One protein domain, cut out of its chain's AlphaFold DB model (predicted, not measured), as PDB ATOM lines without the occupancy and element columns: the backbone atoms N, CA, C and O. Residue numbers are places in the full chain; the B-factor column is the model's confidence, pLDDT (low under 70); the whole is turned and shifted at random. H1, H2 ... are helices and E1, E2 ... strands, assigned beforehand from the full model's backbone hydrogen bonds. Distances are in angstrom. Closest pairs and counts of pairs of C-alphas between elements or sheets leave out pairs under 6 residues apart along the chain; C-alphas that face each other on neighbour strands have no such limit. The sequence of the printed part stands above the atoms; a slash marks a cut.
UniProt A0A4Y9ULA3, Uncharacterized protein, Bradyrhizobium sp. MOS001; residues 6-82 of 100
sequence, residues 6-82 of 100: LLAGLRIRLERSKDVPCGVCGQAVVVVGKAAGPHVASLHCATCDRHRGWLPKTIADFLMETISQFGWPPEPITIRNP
ATOM      1  N   LEU A   6     -38.535 -30.326  37.953       73.38
ATOM      2  CA  LEU A   6     -39.669 -31.154  37.549       73.38
ATOM      3  C   LEU A   6     -40.083 -30.954  36.094       73.38
ATOM      4  O   LEU A   6     -40.559 -31.900  35.491       73.38
ATOM      5  N   LEU A   7     -39.893 -29.775  35.499       88.81
ATOM      6  CA  LEU A   7     -40.347 -29.545  34.121       88.81
ATOM      7  C   LEU A   7     -39.341 -30.012  33.065       88.81
ATOM      8  O   LEU A   7     -39.676 -30.020  31.883       88.81
ATOM      9  N   ALA A   8     -38.118 -30.384  33.450       91.12
ATOM     10  CA  ALA A   8     -37.087 -30.773  32.496       91.12
ATOM     11  C   ALA A   8     -37.538 -31.977  31.648       91.12
ATOM     12  O   ALA A   8     -37.990 -32.992  32.168       91.12
ATOM     13  N   GLY A   9     -37.414 -31.859  30.328       93.12
ATOM     14  CA  GLY A   9     -37.877 -32.865  29.371       93.12
ATOM     15  C   GLY A   9     -39.326 -32.687  28.911       93.12
ATOM     16  O   GLY A   9     -39.730 -33.345  27.950       93.12
ATOM     17  N   LEU A  10     -40.105 -31.784  29.520       95.25
ATOM     18  CA  LEU A  10     -41.469 -31.502  29.075       95.25
ATOM     19  C   LEU A  10     -41.454 -30.974  27.639       95.25
ATOM     20  O   LEU A  10     -40.695 -30.063  27.301       95.25
ATOM     21  N   ARG A  11     -42.315 -31.537  26.790       97.19
ATOM     22  CA  ARG A  11     -42.438 -31.141  25.386       97.19
ATOM     23  C   ARG A  11     -43.603 -30.177  25.223       97.19
ATOM     24  O   ARG A  11     -44.712 -30.459  25.667       97.19
ATOM     25  N   ILE A  12     -43.351 -29.067  24.539       96.00
ATOM     26  CA  ILE A  12     -44.340 -28.019  24.292       96.00
ATOM     27  C   ILE A  12     -44.376 -27.719  22.794       96.00
ATOM     28  O   ILE A  12     -43.344 -27.439  22.188       96.00
ATOM     29  N   ARG A  13     -45.557 -27.769  22.182       96.69
ATOM     30  CA  ARG A  13     -45.800 -27.306  20.813       96.69
ATOM     31  C   ARG A  13     -46.231 -25.844  20.844       96.69
ATOM     32  O   ARG A  13     -47.189 -25.488  21.527       96.69
ATOM     33  N   LEU A  14     -45.518 -25.013  20.095       94.94
ATOM     34  CA  LEU A  14     -45.803 -23.589  19.958       94.94
ATOM     35  C   LEU A  14     -46.694 -23.369  18.727       94.94
ATOM     36  O   LEU A  14     -46.240 -23.572  17.604       94.94
ATOM     37  N   GLU A  15     -47.961 -23.013  18.944       93.31
ATOM     38  CA  GLU A  15     -48.988 -22.860  17.895       93.31
ATOM     39  C   GLU A  15     -49.692 -21.494  17.981       93.31
ATOM     40  O   GLU A  15     -50.790 -21.302  17.464       93.31
ATOM     41  N   ARG A  16     -49.085 -20.509  18.655       91.69
ATOM     42  CA  ARG A  16     -49.622 -19.145  18.652       91.69
ATOM     43  C   ARG A  16     -49.266 -18.436  17.356       91.69
ATOM     44  O   ARG A  16     -48.210 -18.674  16.783       91.69
ATOM     45  N   SER A  17     -50.068 -17.453  16.966       91.25
ATOM     46  CA  SER A  17     -49.789 -16.594  15.804       91.25
ATOM     47  C   SER A  17     -48.445 -15.861  15.904       91.25
ATOM     48  O   SER A  17     -47.812 -15.584  14.892       91.25
ATOM     49  N   LYS A  18     -47.992 -15.567  17.130       90.81
ATOM     50  CA  LYS A  18     -46.689 -14.940  17.405       90.81
ATOM     51  C   LYS A  18     -45.516 -15.920  17.477       90.81
ATOM     52  O   LYS A  18     -44.372 -15.482  17.576       90.81
ATOM     53  N   ASP A  19     -45.785 -17.221  17.514       92.75
ATOM     54  CA  ASP A  19     -44.735 -18.220  17.610       92.75
ATOM     55  C   ASP A  19     -44.151 -18.476  16.221       92.75
ATOM     56  O   ASP A  19     -44.826 -18.917  15.297       92.75
ATOM     57  N   VAL A  20     -42.859 -18.205  16.074       92.69
ATOM     58  CA  VAL A  20     -42.123 -18.499  14.843       92.69
ATOM     59  C   VAL A  20     -41.521 -19.896  14.979       92.69
ATOM     60  O   VAL A  20     -40.913 -20.146  16.019       92.69
ATOM     61  N   PRO A  21     -41.608 -20.802  13.987       95.25
ATOM     62  CA  PRO A  21     -40.922 -22.098  14.019       95.25
ATOM     63  C   PRO A  21     -39.395 -21.986  14.163       95.25
ATOM     64  O   PRO A  21     -38.806 -20.900  14.129       95.25
ATOM     65  N   CYS A  22     -38.705 -23.109  14.373       96.31
ATOM     66  CA  CYS A  22     -37.244 -23.111  14.388       96.31
ATOM     67  C   CYS A  22     -36.689 -22.647  13.038       96.31
ATOM     68  O   CYS A  22     -36.887 -23.315  12.031       96.31
ATOM     69  N   GLY A  23     -35.923 -21.552  13.025       95.25
ATOM     70  CA  GLY A  23     -35.334 -21.009  11.794       95.25
ATOM     71  C   GLY A  23     -34.271 -21.897  11.133       95.25
ATOM     72  O   GLY A  23     -33.801 -21.557  10.058       95.25
ATOM     73  N   VAL A  24     -33.871 -23.009  11.767       96.38
ATOM     74  CA  VAL A  24     -32.908 -23.972  11.197       96.38
ATOM     75  C   VAL A  24     -33.598 -25.214  10.650       96.38
ATOM     76  O   VAL A  24     -33.310 -25.630   9.539       96.38
ATOM     77  N   CYS A  25     -34.486 -25.830  11.432       97.38
ATOM     78  CA  CYS A  25     -35.082 -27.127  11.091       97.38
ATOM     79  C   CYS A  25     -36.608 -27.086  10.927       97.38
ATOM     80  O   CYS A  25     -37.230 -28.133  10.792       97.38
ATOM     81  N   GLY A  26     -37.234 -25.909  11.014       96.94
ATOM     82  CA  GLY A  26     -38.686 -25.738  10.889       96.94
ATOM     83  C   GLY A  26     -39.510 -26.290  12.057       96.94
ATOM     84  O   GLY A  26     -40.730 -26.168  12.057       96.94
ATOM     85  N   GLN A  27     -38.879 -26.881  13.074       97.50
ATOM     86  CA  GLN A  27     -39.587 -27.526  14.176       97.50
ATOM     87  C   GLN A  27     -40.309 -26.515  15.086       97.50
ATOM     88  O   GLN A  27     -39.714 -25.524  15.516       97.50
ATOM     89  N   ALA A  28     -41.569 -26.800  15.427       97.06
ATOM     90  CA  ALA A  28     -42.397 -25.983  16.329       97.06
ATOM     91  C   ALA A  28     -42.455 -26.523  17.771       97.06
ATOM     92  O   ALA A  28     -42.967 -25.859  18.672       97.06
ATOM     93  N   VAL A  29     -41.936 -27.732  17.999       98.00
ATOM     94  CA  VAL A  29     -41.852 -28.343  19.330       98.00
ATOM     95  C   VAL A  29     -40.558 -27.934  20.028       98.00
ATOM     96  O   VAL A  29     -39.466 -28.008  19.452       98.00
ATOM     97  N   VAL A  30     -40.688 -27.547  21.292       97.38
ATOM     98  CA  VAL A  30     -39.586 -27.267  22.207       97.38
ATOM     99  C   VAL A  30     -39.584 -28.245  23.379       97.38
ATOM    100  O   VAL A  30     -40.622 -28.797  23.742       97.38
ATOM    101  N   VAL A  31     -38.408 -28.462  23.956       97.19
ATOM    102  CA  VAL A  31     -38.174 -29.238  25.173       97.19
ATOM    103  C   VAL A  31     -37.754 -28.270  26.268       97.19
ATOM    104  O   VAL A  31     -36.901 -27.407  26.044       97.19
ATOM    105  N   VAL A  32     -38.365 -28.393  27.441       95.19
ATOM    106  CA  VAL A  32     -37.982 -27.617  28.617       95.19
ATOM    107  C   VAL A  32     -36.649 -28.145  29.151       95.19
ATOM    108  O   VAL A  32     -36.501 -29.334  29.429       95.19
ATOM    109  N   GLY A  33     -35.666 -27.260  29.265       92.25
ATOM    110  CA  GLY A  33     -34.330 -27.531  29.783       92.25
ATOM    111  C   GLY A  33     -34.120 -26.974  31.191       92.25
ATOM    112  O   GLY A  33     -35.037 -26.468  31.839       92.25
ATOM    113  N   LYS A  34     -32.876 -27.054  31.672       85.25
ATOM    114  CA  LYS A  34     -32.498 -26.590  33.016       85.25
ATOM    115  C   LYS A  34     -32.656 -25.071  33.166       85.25
ATOM    116  O   LYS A  34     -32.549 -24.317  32.193       85.25
ATOM    117  N   ALA A  35     -32.877 -24.641  34.408       78.19
ATOM    118  CA  ALA A  35     -32.818 -23.243  34.823       78.19
ATOM    119  C   ALA A  35     -31.409 -22.664  34.614       78.19
ATOM    120  O   ALA A  35     -30.415 -23.367  34.810       78.19
ATOM    121  N   ALA A  36     -31.324 -21.378  34.273       70.19
ATOM    122  CA  ALA A  36     -30.064 -20.642  34.262       70.19
ATOM    123  C   ALA A  36     -30.300 -19.174  34.649       70.19
ATOM    124  O   ALA A  36     -31.108 -18.472  34.035       70.19
ATOM    125  N   GLY A  37     -29.577 -18.704  35.669       68.88
ATOM    126  CA  GLY A  37     -29.681 -17.329  36.161       68.88
ATOM    127  C   GLY A  37     -31.078 -16.998  36.719       68.88
ATOM    128  O   GLY A  37     -31.637 -17.808  37.454       68.88
ATOM    129  N   PRO A  38     -31.665 -15.825  36.401       68.19
ATOM    130  CA  PRO A  38     -32.974 -15.410  36.925       68.19
ATOM    131  C   PRO A  38     -34.156 -16.169  36.297       68.19
ATOM    132  O   PRO A  38     -35.309 -15.936  36.664       68.19
ATOM    133  N   HIS A  39     -33.900 -17.043  35.321       73.38
ATOM    134  CA  HIS A  39     -34.927 -17.771  34.588       73.38
ATOM    135  C   HIS A  39     -35.104 -19.183  35.138       73.38
ATOM    136  O   HIS A  39     -34.138 -19.917  35.345       73.38
ATOM    137  N   VAL A  40     -36.363 -19.580  35.319       81.06
ATOM    138  CA  VAL A  40     -36.714 -20.860  35.944       81.06
ATOM    139  C   VAL A  40     -36.520 -22.058  35.018       81.06
ATOM    140  O   VAL A  40     -36.303 -23.152  35.511       81.06
ATOM    141  N   ALA A  41     -36.568 -21.884  33.696       88.69
ATOM    142  CA  ALA A  41     -36.241 -22.940  32.742       88.69
ATOM    143  C   ALA A  41     -35.911 -22.364  31.360       88.69
ATOM    144  O   ALA A  41     -36.349 -21.266  31.005       88.69
ATOM    145  N   SER A  42     -35.156 -23.123  30.575       92.50
ATOM    146  CA  SER A  42     -34.850 -22.844  29.168       92.50
ATOM    147  C   SER A  42     -35.792 -23.617  28.243       92.50
ATOM    148  O   SER A  42     -36.363 -24.633  28.627       92.50
ATOM    149  N   LEU A  43     -35.959 -23.147  27.009       94.62
ATOM    150  CA  LEU A  43     -36.659 -23.858  25.941       94.62
ATOM    151  C   LEU A  43     -35.665 -24.164  24.826       94.62
ATOM    152  O   LEU A  43     -35.010 -23.256  24.318       94.62
ATOM    153  N   HIS A  44     -35.582 -25.422  24.415       96.62
ATOM    154  CA  HIS A  44     -34.682 -25.891  23.360       96.62
ATOM    155  C   HIS A  44     -35.471 -26.527  22.224       96.62
ATOM    156  O   HIS A  44     -36.503 -27.149  22.446       96.62
ATOM    157  N   CYS A  45     -35.025 -26.364  20.982       97.88
ATOM    158  CA  CYS A  45     -35.666 -27.007  19.842       97.88
ATOM    159  C   CYS A  45     -35.584 -28.533  19.969       97.88
ATOM    160  O   CYS A  45     -34.493 -29.078  20.087       97.88
ATOM    161  N   ALA A  46     -36.711 -29.234  19.838       97.81
ATOM    162  CA  ALA A  46     -36.750 -30.690  19.998       97.81
ATOM    163  C   ALA A  46     -35.956 -31.481  18.937       97.81
ATOM    164  O   ALA A  46     -35.773 -32.683  19.096       97.81
ATOM    165  N   THR A  47     -35.523 -30.840  17.845       97.81
ATOM    166  CA  THR A  47     -34.783 -31.499  16.754       97.81
ATOM    167  C   THR A  47     -33.310 -31.101  16.709       97.81
ATOM    168  O   THR A  47     -32.466 -31.967  16.529       97.81
ATOM    169  N   CYS A  48     -32.985 -29.811  16.841       97.50
ATOM    170  CA  CYS A  48     -31.605 -29.326  16.701       97.50
ATOM    171  C   CYS A  48     -31.011 -28.749  17.991       97.50
ATOM    172  O   CYS A  48     -29.957 -28.124  17.934       97.50
ATOM    173  N   ASP A  49     -31.716 -28.880  19.119       96.44
ATOM    174  CA  ASP A  49     -31.322 -28.421  20.460       96.44
ATOM    175  C   ASP A  49     -31.006 -26.917  20.599       96.44
ATOM    176  O   ASP A  49     -30.649 -26.411  21.662       96.44
ATOM    177  N   ARG A  50     -31.204 -26.136  19.532       95.62
ATOM    178  CA  ARG A  50     -31.013 -24.685  19.551       95.62
ATOM    179  C   ARG A  50     -31.902 -24.055  20.621       95.62
ATOM    180  O   ARG A  50     -33.102 -24.314  20.632       95.62
ATOM    181  N   HIS A  51     -31.336 -23.171  21.440       94.50
ATOM    182  CA  HIS A  51     -32.087 -22.384  22.418       94.50
ATOM    183  C   HIS A  51     -33.164 -21.518  21.737       94.50
ATOM    184  O   HIS A  51     -32.918 -20.857  20.725       94.50
ATOM    185  N   ARG A  52     -34.375 -21.540  22.292       94.44
ATOM    186  CA  ARG A  52     -35.592 -20.907  21.756       94.44
ATOM    187  C   ARG A  52     -36.159 -19.832  22.673       94.44
ATOM    188  O   ARG A  52     -37.036 -19.093  22.238       94.44
ATOM    189  N   GLY A  53     -35.653 -19.719  23.897       92.19
ATOM    190  CA  GLY A  53     -36.055 -18.694  24.849       92.19
ATOM    191  C   GLY A  53     -36.156 -19.225  26.270       92.19
ATOM    192  O   GLY A  53     -35.914 -20.398  26.539       92.19
ATOM    193  N   TRP A  54     -36.557 -18.338  27.170       91.56
ATOM    194  CA  TRP A  54     -36.719 -18.634  28.586       91.56
ATOM    195  C   TRP A  54     -38.189 -18.839  28.926       91.56
ATOM    196  O   TRP A  54     -39.054 -18.101  28.450       91.56
ATOM    197  N   LEU A  55     -38.466 -19.823  29.777       88.88
ATOM    198  CA  LEU A  55     -39.794 -20.050  30.322       88.88
ATOM    199  C   LEU A  55     -40.030 -19.076  31.490       88.88
ATOM    200  O   LEU A  55     -39.259 -19.086  32.457       88.88
ATOM    201  N   PRO A  56     -41.072 -18.227  31.439       85.31
ATOM    202  CA  PRO A  56     -41.414 -17.358  32.559       85.31
ATOM    203  C   PRO A  56     -41.850 -18.167  33.784       85.31
ATOM    204  O   PRO A  56     -42.509 -19.198  33.646       85.31
ATOM    205  N   LYS A  57     -41.565 -17.652  34.986       84.44
ATOM    206  CA  LYS A  57     -41.928 -18.310  36.249       84.44
ATOM    207  C   LYS A  57     -43.418 -18.627  36.362       84.44
ATOM    208  O   LYS A  57     -43.766 -19.746  36.704       84.44
ATOM    209  N   THR A  58     -44.283 -17.680  36.016       86.50
ATOM    210  CA  THR A  58     -45.741 -17.861  36.080       86.50
ATOM    211  C   THR A  58     -46.232 -19.017  35.211       86.50
ATOM    212  O   THR A  58     -47.115 -19.765  35.615       86.50
ATOM    213  N   ILE A  59     -45.632 -19.201  34.032       87.44
ATOM    214  CA  ILE A  59     -45.967 -20.313  33.138       87.44
ATOM    215  C   ILE A  59     -45.406 -21.627  33.678       87.44
ATOM    216  O   ILE A  59     -46.083 -22.646  33.603       87.44
ATOM    217  N   ALA A  60     -44.198 -21.619  34.243       88.69
ATOM    218  CA  ALA A  60     -43.646 -22.802  34.893       88.69
ATOM    219  C   ALA A  60     -44.522 -23.262  36.070       88.69
ATOM    220  O   ALA A  60     -44.836 -24.443  36.162       88.69
ATOM    221  N   ASP A  61     -44.967 -22.331  36.916       88.19
ATOM    222  CA  ASP A  61     -45.840 -22.627  38.054       88.19
ATOM    223  C   ASP A  61     -47.172 -23.249  37.572       88.19
ATOM    224  O   ASP A  61     -47.567 -24.306  38.064       88.19
ATOM    225  N   PHE A  62     -47.792 -22.692  36.522       89.56
ATOM    226  CA  PHE A  62     -48.996 -23.263  35.897       89.56
ATOM    227  C   PHE A  62     -48.779 -24.677  35.323       89.56
ATOM    228  O   PHE A  62     -49.620 -25.563  35.489       89.56
ATOM    229  N   LEU A  63     -47.654 -24.911  34.639       91.50
ATOM    230  CA  LEU A  63     -47.337 -26.226  34.074       91.50
ATOM    231  C   LEU A  63     -47.111 -27.269  35.172       91.50
ATOM    232  O   LEU A  63     -47.562 -28.403  35.026       91.50
ATOM    233  N   MET A  64     -46.453 -26.892  36.270       90.44
ATOM    234  CA  MET A  64     -46.265 -27.780  37.420       90.44
ATOM    235  C   MET A  64     -47.603 -28.161  38.055       90.44
ATOM    236  O   MET A  64     -47.823 -29.337  38.330       90.44
ATOM    237  N   GLU A  65     -48.510 -27.201  38.240       91.19
ATOM    238  CA  GLU A  65     -49.854 -27.471  38.764       91.19
ATOM    239  C   GLU A  65     -50.648 -28.397  37.833       91.19
ATOM    240  O   GLU A  65     -51.214 -29.395  38.279       91.19
ATOM    241  N   THR A  66     -50.595 -28.138  36.526       91.19
ATOM    242  CA  THR A  66     -51.254 -28.971  35.511       91.19
ATOM    243  C   THR A  66     -50.728 -30.411  35.546       91.19
ATOM    244  O   THR A  66     -51.509 -31.358  35.570       91.19
ATOM    245  N   ILE A  67     -49.407 -30.601  35.594       92.50
ATOM    246  CA  ILE A  67     -48.790 -31.936  35.661       92.50
ATOM    247  C   ILE A  67     -49.106 -32.626  36.991       92.50
ATOM    248  O   ILE A  67     -49.334 -33.830  37.011       92.50
ATOM    249  N   SER A  68     -49.155 -31.880  38.095       90.81
ATOM    250  CA  SER A  68     -49.562 -32.417  39.397       90.81
ATOM    251  C   SER A  68     -51.000 -32.946  39.362       90.81
ATOM    252  O   SER A  68     -51.289 -34.006  39.913       90.81
ATOM    253  N   GLN A  69     -51.898 -32.239  38.672       93.69
ATOM    254  CA  GLN A  69     -53.311 -32.596  38.593       93.69
ATOM    255  C   GLN A  69     -53.603 -33.728  37.599       93.69
ATOM    256  O   GLN A  69     -54.420 -34.601  37.890       93.69
ATOM    257  N   PHE A  70     -52.971 -33.709  36.423       92.56
ATOM    258  CA  PHE A  70     -53.309 -34.607  35.308       92.56
ATOM    259  C   PHE A  70     -52.236 -35.662  35.010       92.56
ATOM    260  O   PHE A  70     -52.467 -36.561  34.202       92.56
ATOM    261  N   GLY A  71     -51.077 -35.579  35.661       93.19
ATOM    262  CA  GLY A  71     -49.916 -36.412  35.377       93.19
ATOM    263  C   GLY A  71     -49.051 -35.878  34.232       93.19
ATOM    264  O   GLY A  71     -49.349 -34.871  33.585       93.19
ATOM    265  N   TRP A  72     -47.934 -36.567  33.986       94.25
ATOM    266  CA  TRP A  72     -47.017 -36.215  32.902       94.25
ATOM    267  C   TRP A  72     -47.613 -36.588  31.538       94.25
ATOM    268  O   TRP A  72     -47.971 -37.751  31.333       94.25
ATOM    269  N   PRO A  73     -47.692 -35.654  30.579       94.31
ATOM    270  CA  PRO A  73     -48.320 -35.939  29.301       94.31
ATOM    271  C   PRO A  73     -47.400 -36.790  28.403       94.31
ATOM    272  O   PRO A  73     -46.210 -36.484  28.269       94.31
ATOM    273  N   PRO A  74     -47.925 -37.839  27.739       93.31
ATOM    274  CA  PRO A  74     -47.153 -38.631  26.776       93.31
ATOM    275  C   PRO A  74     -46.906 -37.873  25.459       93.31
ATOM    276  O   PRO A  74     -45.953 -38.159  24.734       93.31
ATOM    277  N   GLU A  75     -47.748 -36.880  25.162       94.69
ATOM    278  CA  GLU A  75     -47.673 -36.033  23.975       94.69
ATOM    279  C   GLU A  75     -47.322 -34.578  24.332       94.69
ATOM    280  O   GLU A  75     -47.552 -34.143  25.462       94.69
ATOM    281  N   PRO A  76     -46.767 -33.786  23.393       96.06
ATOM    282  CA  PRO A  76     -46.456 -32.385  23.658       96.06
ATOM    283  C   PRO A  76     -47.692 -31.546  24.019       96.06
ATOM    284  O   PRO A  76     -48.679 -31.539  23.282       96.06
ATOM    285  N   ILE A  77     -47.595 -30.742  25.083       93.94
ATOM    286  CA  ILE A  77     -48.618 -29.744  25.429       93.94
ATOM    287  C   ILE A  77     -48.637 -28.672  24.339       93.94
ATOM    288  O   ILE A  77     -47.598 -28.094  24.026       93.94
ATOM    289  N   THR A  78     -49.802 -28.373  23.766       93.31
ATOM    290  CA  THR A  78     -49.918 -27.345  22.722       93.31
ATOM    291  C   THR A  78     -50.346 -26.012  23.321       93.31
ATOM    292  O   THR A  78     -51.407 -25.912  23.932       93.31
ATOM    293  N   ILE A  79     -49.532 -24.976  23.121       90.62
ATOM    294  CA  ILE A  79     -49.863 -23.603  23.506       90.62
ATOM    295  C   ILE A  79     -50.475 -22.903  22.300       90.62
ATOM    296  O   ILE A  79     -49.808 -22.695  21.286       90.62
ATOM    297  N   ARG A  80     -51.746 -22.528  22.440       90.56
ATOM    298  CA  ARG A  80     -52.539 -21.849  21.412       90.56
ATOM    299  C   ARG A  80     -52.797 -20.398  21.785       90.56
ATOM    300  O   ARG A  80     -52.467 -19.942  22.882       90.56
ATOM    301  N   ASN A  81     -53.361 -19.661  20.840       87.94
ATOM    302  CA  ASN A  81     -53.797 -18.301  21.082       87.94
ATOM    303  C   ASN A  81     -54.997 -18.239  22.054       87.94
ATOM    304  O   ASN A  81     -55.764 -19.201  22.148       87.94
ATOM    305  N   PRO A  82     -55.179 -17.110  22.765       83.19
ATOM    306  CA  PRO A  82     -56.237 -16.953  23.758       83.19
ATOM    307  C   PRO A  82     -57.661 -17.001  23.192       83.19
ATOM    308  O   PRO A  82     -58.569 -17.294  23.958       83.19
TER     309      PRO A  82
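This is residues 6 to 82 of the 100 residues of an uncharacterized protein of Bradyrhizobium sp. MOS001 (UniProt A0A4Y9ULA3). A small, strongly twisted sheet of five short strands is curled, and one helix, H1, lies off to one side, leading in the chain from one edge strand, E4, to the other, E5. At the opposite end from H1, residues 15 to 28 make a long loop between E1 and E2. The printed part has 77 residues, in the order E1 E2 E3 E4 H1 E5; the sheet runs E4 E3 E2 E1 E5 and is mixed. The class is mixed, helices and strands, with 36 residues, under half, in named elements. The whole is compact, with a radius of gyration of the C-alphas of 12.0 A and spans of 34 by 28 by 23 A.

E1, residues 11 to 14, begins at C-alpha (-42.438, -31.141, 25.386) and is 9.9 A long. E2, residues 29 to 33, measures 12.9 A; E3, 41 to 45, 13.5 A; E4, 51 to 55, 11.3 A. H1, residues 57 to 70, is 19.9 A long. E5, residues 77 to 79, 6.6 A, ends at C-alpha (-49.863, -23.603, 23.506).

E1 to E4 form a meander, each strand the antiparallel neighbour of the one before, in three hairpins. N 12 and O 30 of E1 and E2 are 2.9 A apart, N 33 and O 42 of E2 and E3 2.8 A, and N 52 and O 43 of E4 and E3 2.7 A, each within hydrogen-bond range. E5 is parallel to E1 at 24 degrees, with N 13 and O 77 2.8 A apart, within that range. H1 is not on the sheet, but only just, with 4 pairs of C-alphas within 10 A; its closest C-alphas to E3 are Ala 60 and Ala 41, 7.7 A apart. In H1 every O i to N i+4 pair is within hydrogen-bond range.

The C-alphas farthest apart, Val 24 and Gln 69, are 35.2 A apart. The printed part has no cut; the link E1 to E2 is long. Mean pLDDT of the printed part is 91.2, with residues 37 to 38 under 70.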